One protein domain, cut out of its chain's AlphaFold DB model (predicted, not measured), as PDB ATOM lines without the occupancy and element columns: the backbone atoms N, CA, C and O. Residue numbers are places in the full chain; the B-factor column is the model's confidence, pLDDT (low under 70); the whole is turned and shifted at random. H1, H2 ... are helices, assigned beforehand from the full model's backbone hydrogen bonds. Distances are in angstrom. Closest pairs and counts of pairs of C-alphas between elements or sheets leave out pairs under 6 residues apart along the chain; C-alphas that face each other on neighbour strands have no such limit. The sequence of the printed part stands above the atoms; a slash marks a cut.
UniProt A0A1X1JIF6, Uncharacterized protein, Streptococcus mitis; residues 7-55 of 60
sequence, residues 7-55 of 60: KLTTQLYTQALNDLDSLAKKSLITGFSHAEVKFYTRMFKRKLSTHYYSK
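Overview. This is residues 7 to 55 of the 60 residues of an uncharacterized protein of Streptococcus mitis (UniProt A0A1X1JIF6). Two long, straight helices, H1 and H2, lie side by side and run opposite ways as one helical hairpin, with a tight turn, residues 30 to 33, joining them at one end. The two helices run along the length of a slim rod, with Gly 31 of the turn at one end of it, and the first and last printed residues, Lys 7 and Lys 55, both lie at the other end. The printed part has 49 residues with two named helices, H1 then H2, and no named strand; its class is all helix. It is only just loose, close to compact, with a radius of gyration of the C-alphas of 12.0 A, and the C-alphas span 36 by 15 by 6 A.

Arrangement. The longest helix by residues is H1, residues 7 to 29. It touches H2, residues 34 to 55, with 16 pairs of C-alphas within 8 A. The closest C-alphas of the two helices are those of Ala 24 and Val 37, 6.1 A apart. Their lines stand at a shallow tilt of 6 degrees, and they run opposite ways. Their centres are 10.6 A apart, and the two form a helical hairpin. In H1 and H2 every pair of O i and N i+4 is within hydrogen-bond range.

Along the chain. H1, 23 residues from Lys 7 to Ile 29, measures 33.5 A from first to last C-alpha. Its C-alpha 7 is at (-12.899, -16.639, -31.008) and its C-alpha 29 at (-12.427, 16.441, -25.896). H2, 22 residues from His 34 to Lys 55, measures 31.8 A and ends with C-alpha 55 at (-5.724, -16.756, -21.956).

Size, cuts and confidence. The two C-alphas farthest apart are those of Lys 7 and Gly 31, at 36.7 A. The C-alphas of Lys 7 and Lys 55, the first and last printed, are 11.6 A apart. The printed part has no cut, and the link from H1 to H2, 4 residues, is tight. The mean pLDDT of the printed part is 94.5, and no printed residue of this model is under 70.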
ATOM      1  N   LYS A   7     -12.169 -17.602 -30.175       84.75
ATOM      2  CA  LYS A   7     -12.899 -16.639 -31.008       84.75
ATOM      3  C   LYS A   7     -13.574 -15.565 -30.157       84.75
ATOM      4  O   LYS A   7     -13.413 -14.381 -30.443       84.75
ATOM      5  N   LEU A   8     -14.285 -15.963 -29.099       86.12
ATOM      6  CA  LEU A   8     -14.938 -15.016 -28.190       86.12
ATOM      7  C   LEU A   8     -13.903 -14.164 -27.447       86.12
ATOM      8  O   LEU A   8     -14.060 -12.952 -27.347       86.12
ATOM      9  N   THR A   9     -12.808 -14.776 -26.991       86.69
ATOM     10  CA  THR A   9     -11.711 -14.074 -26.306       86.69
ATOM     11  C   THR A   9     -11.077 -13.017 -27.212       86.69
ATOM     12  O   THR A   9     -10.824 -11.894 -26.778       86.69
ATOM     13  N   THR A  10     -10.891 -13.335 -28.494       89.56
ATOM     14  CA  THR A  10     -10.372 -12.399 -29.503       89.56
ATOM     15  C   THR A  10     -11.355 -11.268 -29.796       89.56
ATOM     16  O   THR A  10     -10.948 -10.111 -29.854       89.56
ATOM     17  N   GLN A  11     -12.651 -11.562 -29.923       92.00
ATOM     18  CA  GLN A  11     -13.676 -10.530 -30.116       92.00
ATOM     19  C   GLN A  11     -13.742  -9.564 -28.930       92.00
ATOM     20  O   GLN A  11     -13.738  -8.352 -29.133       92.00
ATOM     21  N   LEU A  12     -13.741 -10.085 -27.701       91.75
ATOM     22  CA  LEU A  12     -13.761  -9.272 -26.483       91.75
ATOM     23  C   LEU A  12     -12.493  -8.426 -26.335       91.75
ATOM     24  O   LEU A  12     -12.577  -7.267 -25.936       91.75
ATOM     25  N   TYR A  13     -11.326  -8.971 -26.689       93.19
ATOM     26  CA  TYR A  13     -10.077  -8.213 -26.696       93.19
ATOM     27  C   TYR A  13     -10.121  -7.046 -27.690       93.19
ATOM     28  O   TYR A  13      -9.828  -5.910 -27.316       93.19
ATOM     29  N   THR A  14     -10.551  -7.296 -28.929       94.81
ATOM     30  CA  THR A  14     -10.710  -6.248 -29.949       94.81
ATOM     31  C   THR A  14     -11.728  -5.191 -29.521       94.81
ATOM     32  O   THR A  14     -11.467  -3.998 -29.665       94.81
ATOM     33  N   GLN A  15     -12.856  -5.608 -28.940       96.56
ATOM     34  CA  GLN A  15     -13.867  -4.694 -28.405       96.56
ATOM     35  C   GLN A  15     -13.271  -3.789 -27.318       96.56
ATOM     36  O   GLN A  15     -13.385  -2.571 -27.408       96.56
ATOM     37  N   ALA A  16     -12.549  -4.362 -26.351       96.56
ATOM     38  CA  ALA A  16     -11.924  -3.603 -25.271       96.56
ATOM     39  C   ALA A  16     -10.883  -2.588 -25.777       96.56
ATOM     40  O   ALA A  16     -10.775  -1.490 -25.228       96.56
ATOM     41  N   LEU A  17     -10.125  -2.924 -26.828       97.38
ATOM     42  CA  LEU A  17      -9.197  -1.986 -27.466       97.38
ATOM     43  C   LEU A  17      -9.929  -0.802 -28.109       97.38
ATOM     44  O   LEU A  17      -9.527   0.345 -27.905       97.38
ATOM     45  N   ASN A  18     -11.010  -1.072 -28.842       98.12
ATOM     46  CA  ASN A  18     -11.815  -0.038 -29.493       98.12
ATOM     47  C   ASN A  18     -12.491   0.883 -28.472       98.12
ATOM     48  O   ASN A  18     -12.481   2.105 -28.635       98.12
ATOM     49  N   ASP A  19     -13.037   0.309 -27.401       98.25
ATOM     50  CA  ASP A  19     -13.679   1.061 -26.324       98.25
ATOM     51  C   ASP A  19     -12.669   1.968 -25.611       98.25
ATOM     52  O   ASP A  19     -12.957   3.139 -25.355       98.25
ATOM     53  N   LEU A  20     -11.450   1.473 -25.363       98.06
ATOM     54  CA  LEU A  20     -10.367   2.262 -24.775       98.06
ATOM     55  C   LEU A  20      -9.927   3.419 -25.684       98.06
ATOM     56  O   LEU A  20      -9.687   4.524 -25.194       98.06
ATOM     57  N   ASP A  21      -9.842   3.199 -26.996       97.69
ATOM     58  CA  ASP A  21      -9.495   4.257 -27.952       97.69
ATOM     59  C   ASP A  21     -10.615   5.301 -28.088       97.69
ATOM     60  O   ASP A  21     -10.344   6.501 -28.189       97.69
ATOM     61  N   SER A  22     -11.877   4.872 -28.035       98.19
ATOM     62  CA  SER A  22     -13.039   5.766 -27.978       98.19
ATOM     63  C   SER A  22     -13.033   6.609 -26.701       98.19
ATOM     64  O   SER A  22     -13.216   7.828 -26.760       98.19
ATOM     65  N   LEU A  23     -12.749   5.987 -25.552       97.81
ATOM     66  CA  LEU A  23     -12.621   6.671 -24.269       97.81
ATOM     67  C   LEU A  23     -11.503   7.714 -24.309       97.81
ATOM     68  O   LEU A  23     -11.749   8.863 -23.962       97.81
ATOM     69  N   ALA A  24     -10.317   7.358 -24.806       98.00
ATOM     70  CA  ALA A  24      -9.187   8.281 -24.913       98.00
ATOM     71  C   ALA A  24      -9.534   9.525 -25.746       98.00
ATOM     72  O   ALA A  24      -9.250  10.650 -25.333       98.00
ATOM     73  N   LYS A  25     -10.212   9.347 -26.888       97.81
ATOM     74  CA  LYS A  25     -10.685  10.468 -27.720       97.81
ATOM     75  C   LYS A  25     -11.663  11.366 -26.958       97.81
ATOM     76  O   LYS A  25     -11.502  12.583 -26.975       97.81
ATOM     77  N   LYS A  26     -12.642  10.783 -26.256       98.12
ATOM     78  CA  LYS A  26     -13.602  11.537 -25.428       98.12
ATOM     79  C   LYS A  26     -12.921  12.272 -24.270       98.12
ATOM     80  O   LYS A  26     -13.287  13.407 -23.976       98.12
ATOM     81  N   SER A  27     -11.910  11.673 -23.644       97.62
ATOM     82  CA  SER A  27     -11.130  12.309 -22.576       97.62
ATOM     83  C   SER A  27     -10.385  13.549 -23.073       97.62
ATOM     84  O   SER A  27     -10.407  14.581 -22.414       97.62
ATOM     85  N   LEU A  28      -9.795  13.499 -24.270       96.69
ATOM     86  CA  LEU A  28      -9.149  14.680 -24.858       96.69
ATOM     87  C   LEU A  28     -10.155  15.804 -25.147       96.69
ATOM     88  O   LEU A  28      -9.859  16.965 -24.889       96.69
ATOM     89  N   ILE A  29     -11.354  15.464 -25.632       96.62
ATOM     90  CA  ILE A  29     -12.427  16.441 -25.896       96.62
ATOM     91  C   ILE A  29     -12.929  17.090 -24.597       96.62
ATOM     92  O   ILE A  29     -13.260  18.269 -24.583       96.62
ATOM     93  N   THR A  30     -12.973  16.333 -23.500       94.88
ATOM     94  CA  THR A  30     -13.449  16.807 -22.186       94.88
ATOM     95  C   THR A  30     -12.388  17.563 -21.382       94.88
ATOM     96  O   THR A  30     -12.655  17.963 -20.252       94.88
ATOM     97  N   GLY A  31     -11.209  17.809 -21.962       93.81
ATOM     98  CA  GLY A  31     -10.182  18.670 -21.373       93.81
ATOM     99  C   GLY A  31      -9.180  17.959 -20.460       93.81
ATOM    100  O   GLY A  31      -8.399  18.634 -19.794       93.81
ATOM    101  N   PHE A  32      -9.152  16.622 -20.435       96.38
ATOM    102  CA  PHE A  32      -8.072  15.898 -19.755       96.38
ATOM    103  C   PHE A  32      -6.724  16.165 -20.432       96.38
ATOM    104  O   PHE A  32      -6.647  16.339 -21.654       96.38
ATOM    105  N   SER A  33      -5.638  16.149 -19.652       97.44
ATOM    106  CA  SER A  33      -4.316  16.418 -20.209       97.44
ATOM    107  C   SER A  33      -3.917  15.350 -21.233       97.44
ATOM    108  O   SER A  33      -4.105  14.143 -21.043       97.44
ATOM    109  N   HIS A  34      -3.319  15.791 -22.340       97.56
ATOM    110  CA  HIS A  34      -2.910  14.879 -23.405       97.56
ATOM    111  C   HIS A  34      -1.878  13.848 -22.920       97.56
ATOM    112  O   HIS A  34      -1.913  12.684 -23.326       97.56
ATOM    113  N   ALA A  35      -0.963  14.268 -22.040       97.69
ATOM    114  CA  ALA A  35       0.076  13.407 -21.489       97.69
ATOM    115  C   ALA A  35      -0.515  12.283 -20.626       97.69
ATOM    116  O   ALA A  35      -0.149  11.122 -20.820       97.69
ATOM    117  N   GLU A  36      -1.460  12.601 -19.737       97.44
ATOM    118  CA  GLU A  36      -2.112  11.605 -18.883       97.44
ATOM    119  C   GLU A  36      -2.952  10.637 -19.704       97.44
ATOM    120  O   GLU A  36      -2.796   9.426 -19.552       97.44
ATOM    121  N   VAL A  37      -3.778  11.138 -20.632       98.31
ATOM    122  CA  VAL A  37      -4.586  10.271 -21.505       98.31
ATOM    123  C   VAL A  37      -3.681   9.293 -22.253       98.31
ATOM    124  O   VAL A  37      -3.906   8.084 -22.218       98.31
ATOM    125  N   LYS A  38      -2.587   9.776 -22.853       97.88
ATOM    126  CA  LYS A  38      -1.627   8.925 -23.572       97.88
ATOM    127  C   LYS A  38      -0.940   7.910 -22.655       97.88
ATOM    128  O   LYS A  38      -0.735   6.764 -23.068       97.88
ATOM    129  N   PHE A  39      -0.565   8.313 -21.443       98.12
ATOM    130  CA  PHE A  39       0.068   7.436 -20.459       98.12
ATOM    131  C   PHE A  39      -0.876   6.306 -20.034       98.12
ATOM    132  O   PHE A  39      -0.531   5.128 -20.175       98.12
ATOM    133  N   TYR A  40      -2.097   6.639 -19.612       97.88
ATOM    134  CA  TYR A  40      -3.074   5.650 -19.166       97.88
ATOM    135  C   TYR A  40      -3.543   4.740 -20.302       97.88
ATOM    136  O   TYR A  40      -3.593   3.525 -20.112       97.88
ATOM    137  N   THR A  41      -3.785   5.259 -21.511       98.19
ATOM    138  CA  THR A  41      -4.122   4.410 -22.668       98.19
ATOM    139  C   THR A  41      -3.037   3.363 -22.925       98.19
ATOM    140  O   THR A  41      -3.354   2.192 -23.130       98.19
ATOM    141  N   ARG A  42      -1.749   3.734 -22.864       97.94
ATOM    142  CA  ARG A  42      -0.636   2.777 -23.019       97.94
ATOM    143  C   ARG A  42      -0.624   1.725 -21.912       97.94
ATOM    144  O   ARG A  42      -0.481   0.538 -22.206       97.94
ATOM    145  N   MET A  43      -0.802   2.147 -20.661       97.75
ATOM    146  CA  MET A  43      -0.833   1.251 -19.503       97.75
ATOM    147  C   MET A  43      -1.969   0.224 -19.614       97.75
ATOM    148  O   MET A  43      -1.741  -0.978 -19.455       97.75
ATOM    149  N   PHE A  44      -3.181   0.668 -19.954       97.38
ATOM    150  CA  PHE A  44      -4.329  -0.223 -20.108       97.38
ATOM    151  C   PHE A  44      -4.204  -1.142 -21.326       97.38
ATOM    152  O   PHE A  44      -4.471  -2.335 -21.188       97.38
ATOM    153  N   LYS A  45      -3.706  -0.657 -22.476       96.88
ATOM    154  CA  LYS A  45      -3.403  -1.524 -23.634       96.88
ATOM    155  C   LYS A  45      -2.419  -2.633 -23.265       96.88
ATOM    156  O   LYS A  45      -2.642  -3.790 -23.616       96.88
ATOM    157  N   ARG A  46      -1.366  -2.315 -22.500       96.06
ATOM    158  CA  ARG A  46      -0.406  -3.318 -22.013       96.06
ATOM    159  C   ARG A  46      -1.082  -4.354 -21.114       96.06
ATOM    160  O   ARG A  46      -0.876  -5.545 -21.325       96.06
ATOM    161  N   LYS A  47      -1.920  -3.921 -20.167       95.12
ATOM    162  CA  LYS A  47      -2.653  -4.821 -19.260       95.12
ATOM    163  C   LYS A  47      -3.618  -5.743 -20.013       95.12
ATOM    164  O   LYS A  47      -3.647  -6.940 -19.734       95.12
ATOM    165  N   LEU A  48      -4.366  -5.206 -20.982       93.56
ATOM    166  CA  LEU A  48      -5.267  -5.982 -21.843       93.56
ATOM    167  C   LEU A  48      -4.499  -7.015 -22.669       93.56
ATOM    168  O   LEU A  48      -4.911  -8.168 -22.725       93.56
ATOM    169  N   SER A  49      -3.365  -6.626 -23.253       92.06
ATOM    170  CA  SER A  49      -2.511  -7.532 -24.024       92.06
ATOM    171  C   SER A  49      -1.969  -8.676 -23.163       92.06
ATOM    172  O   SER A  49      -2.123  -9.837 -23.532       92.06
ATOM    173  N   THR A  50      -1.408  -8.381 -21.983       91.00
ATOM    174  CA  THR A  50      -0.941  -9.419 -21.049       91.00
ATOM    175  C   THR A  50      -2.072 -10.360 -20.645       91.00
ATOM    176  O   THR A  50      -1.878 -11.572 -20.610       91.00
ATOM    177  N   HIS A  51      -3.269  -9.826 -20.380       88.25
ATOM    178  CA  HIS A  51      -4.427 -10.656 -20.067       88.25
ATOM    179  C   HIS A  51      -4.823 -11.554 -21.245       88.25
ATOM    180  O   HIS A  51      -4.965 -12.760 -21.061       88.25
ATOM    181  N   TYR A  52      -4.942 -10.998 -22.451       88.81
ATOM    182  CA  TYR A  52      -5.303 -11.738 -23.658       88.81
ATOM    183  C   TYR A  52      -4.332 -12.893 -23.933       88.81
ATOM    184  O   TYR A  52      -4.766 -14.038 -24.024       88.81
ATOM    185  N   TYR A  53      -3.023 -12.632 -23.944       84.06
ATOM    186  CA  TYR A  53      -2.007 -13.666 -24.183       84.06
ATOM    187  C   TYR A  53      -1.825 -14.650 -23.019       84.06
ATOM    188  O   TYR A  53      -1.285 -15.730 -23.215       84.06
ATOM    189  N   SER A  54      -2.286 -14.324 -21.806       83.31
ATOM    190  CA  SER A  54      -2.363 -15.316 -20.721       83.31
ATOM    191  C   SER A  54      -3.508 -16.320 -20.910       83.31
ATOM    192  O   SER A  54      -3.516 -17.377 -20.281       83.31
ATOM    193  N   LYS A  55      -4.506 -15.968 -21.729       77.94
ATOM    194  CA  LYS A  55      -5.724 -16.756 -21.956       77.94
ATOM    195  C   LYS A  55      -5.703 -17.483 -23.292       77.94
ATOM    196  O   LYS A  55      -6.120 -18.634 -23.349       77.94
TER     197      LYS A  55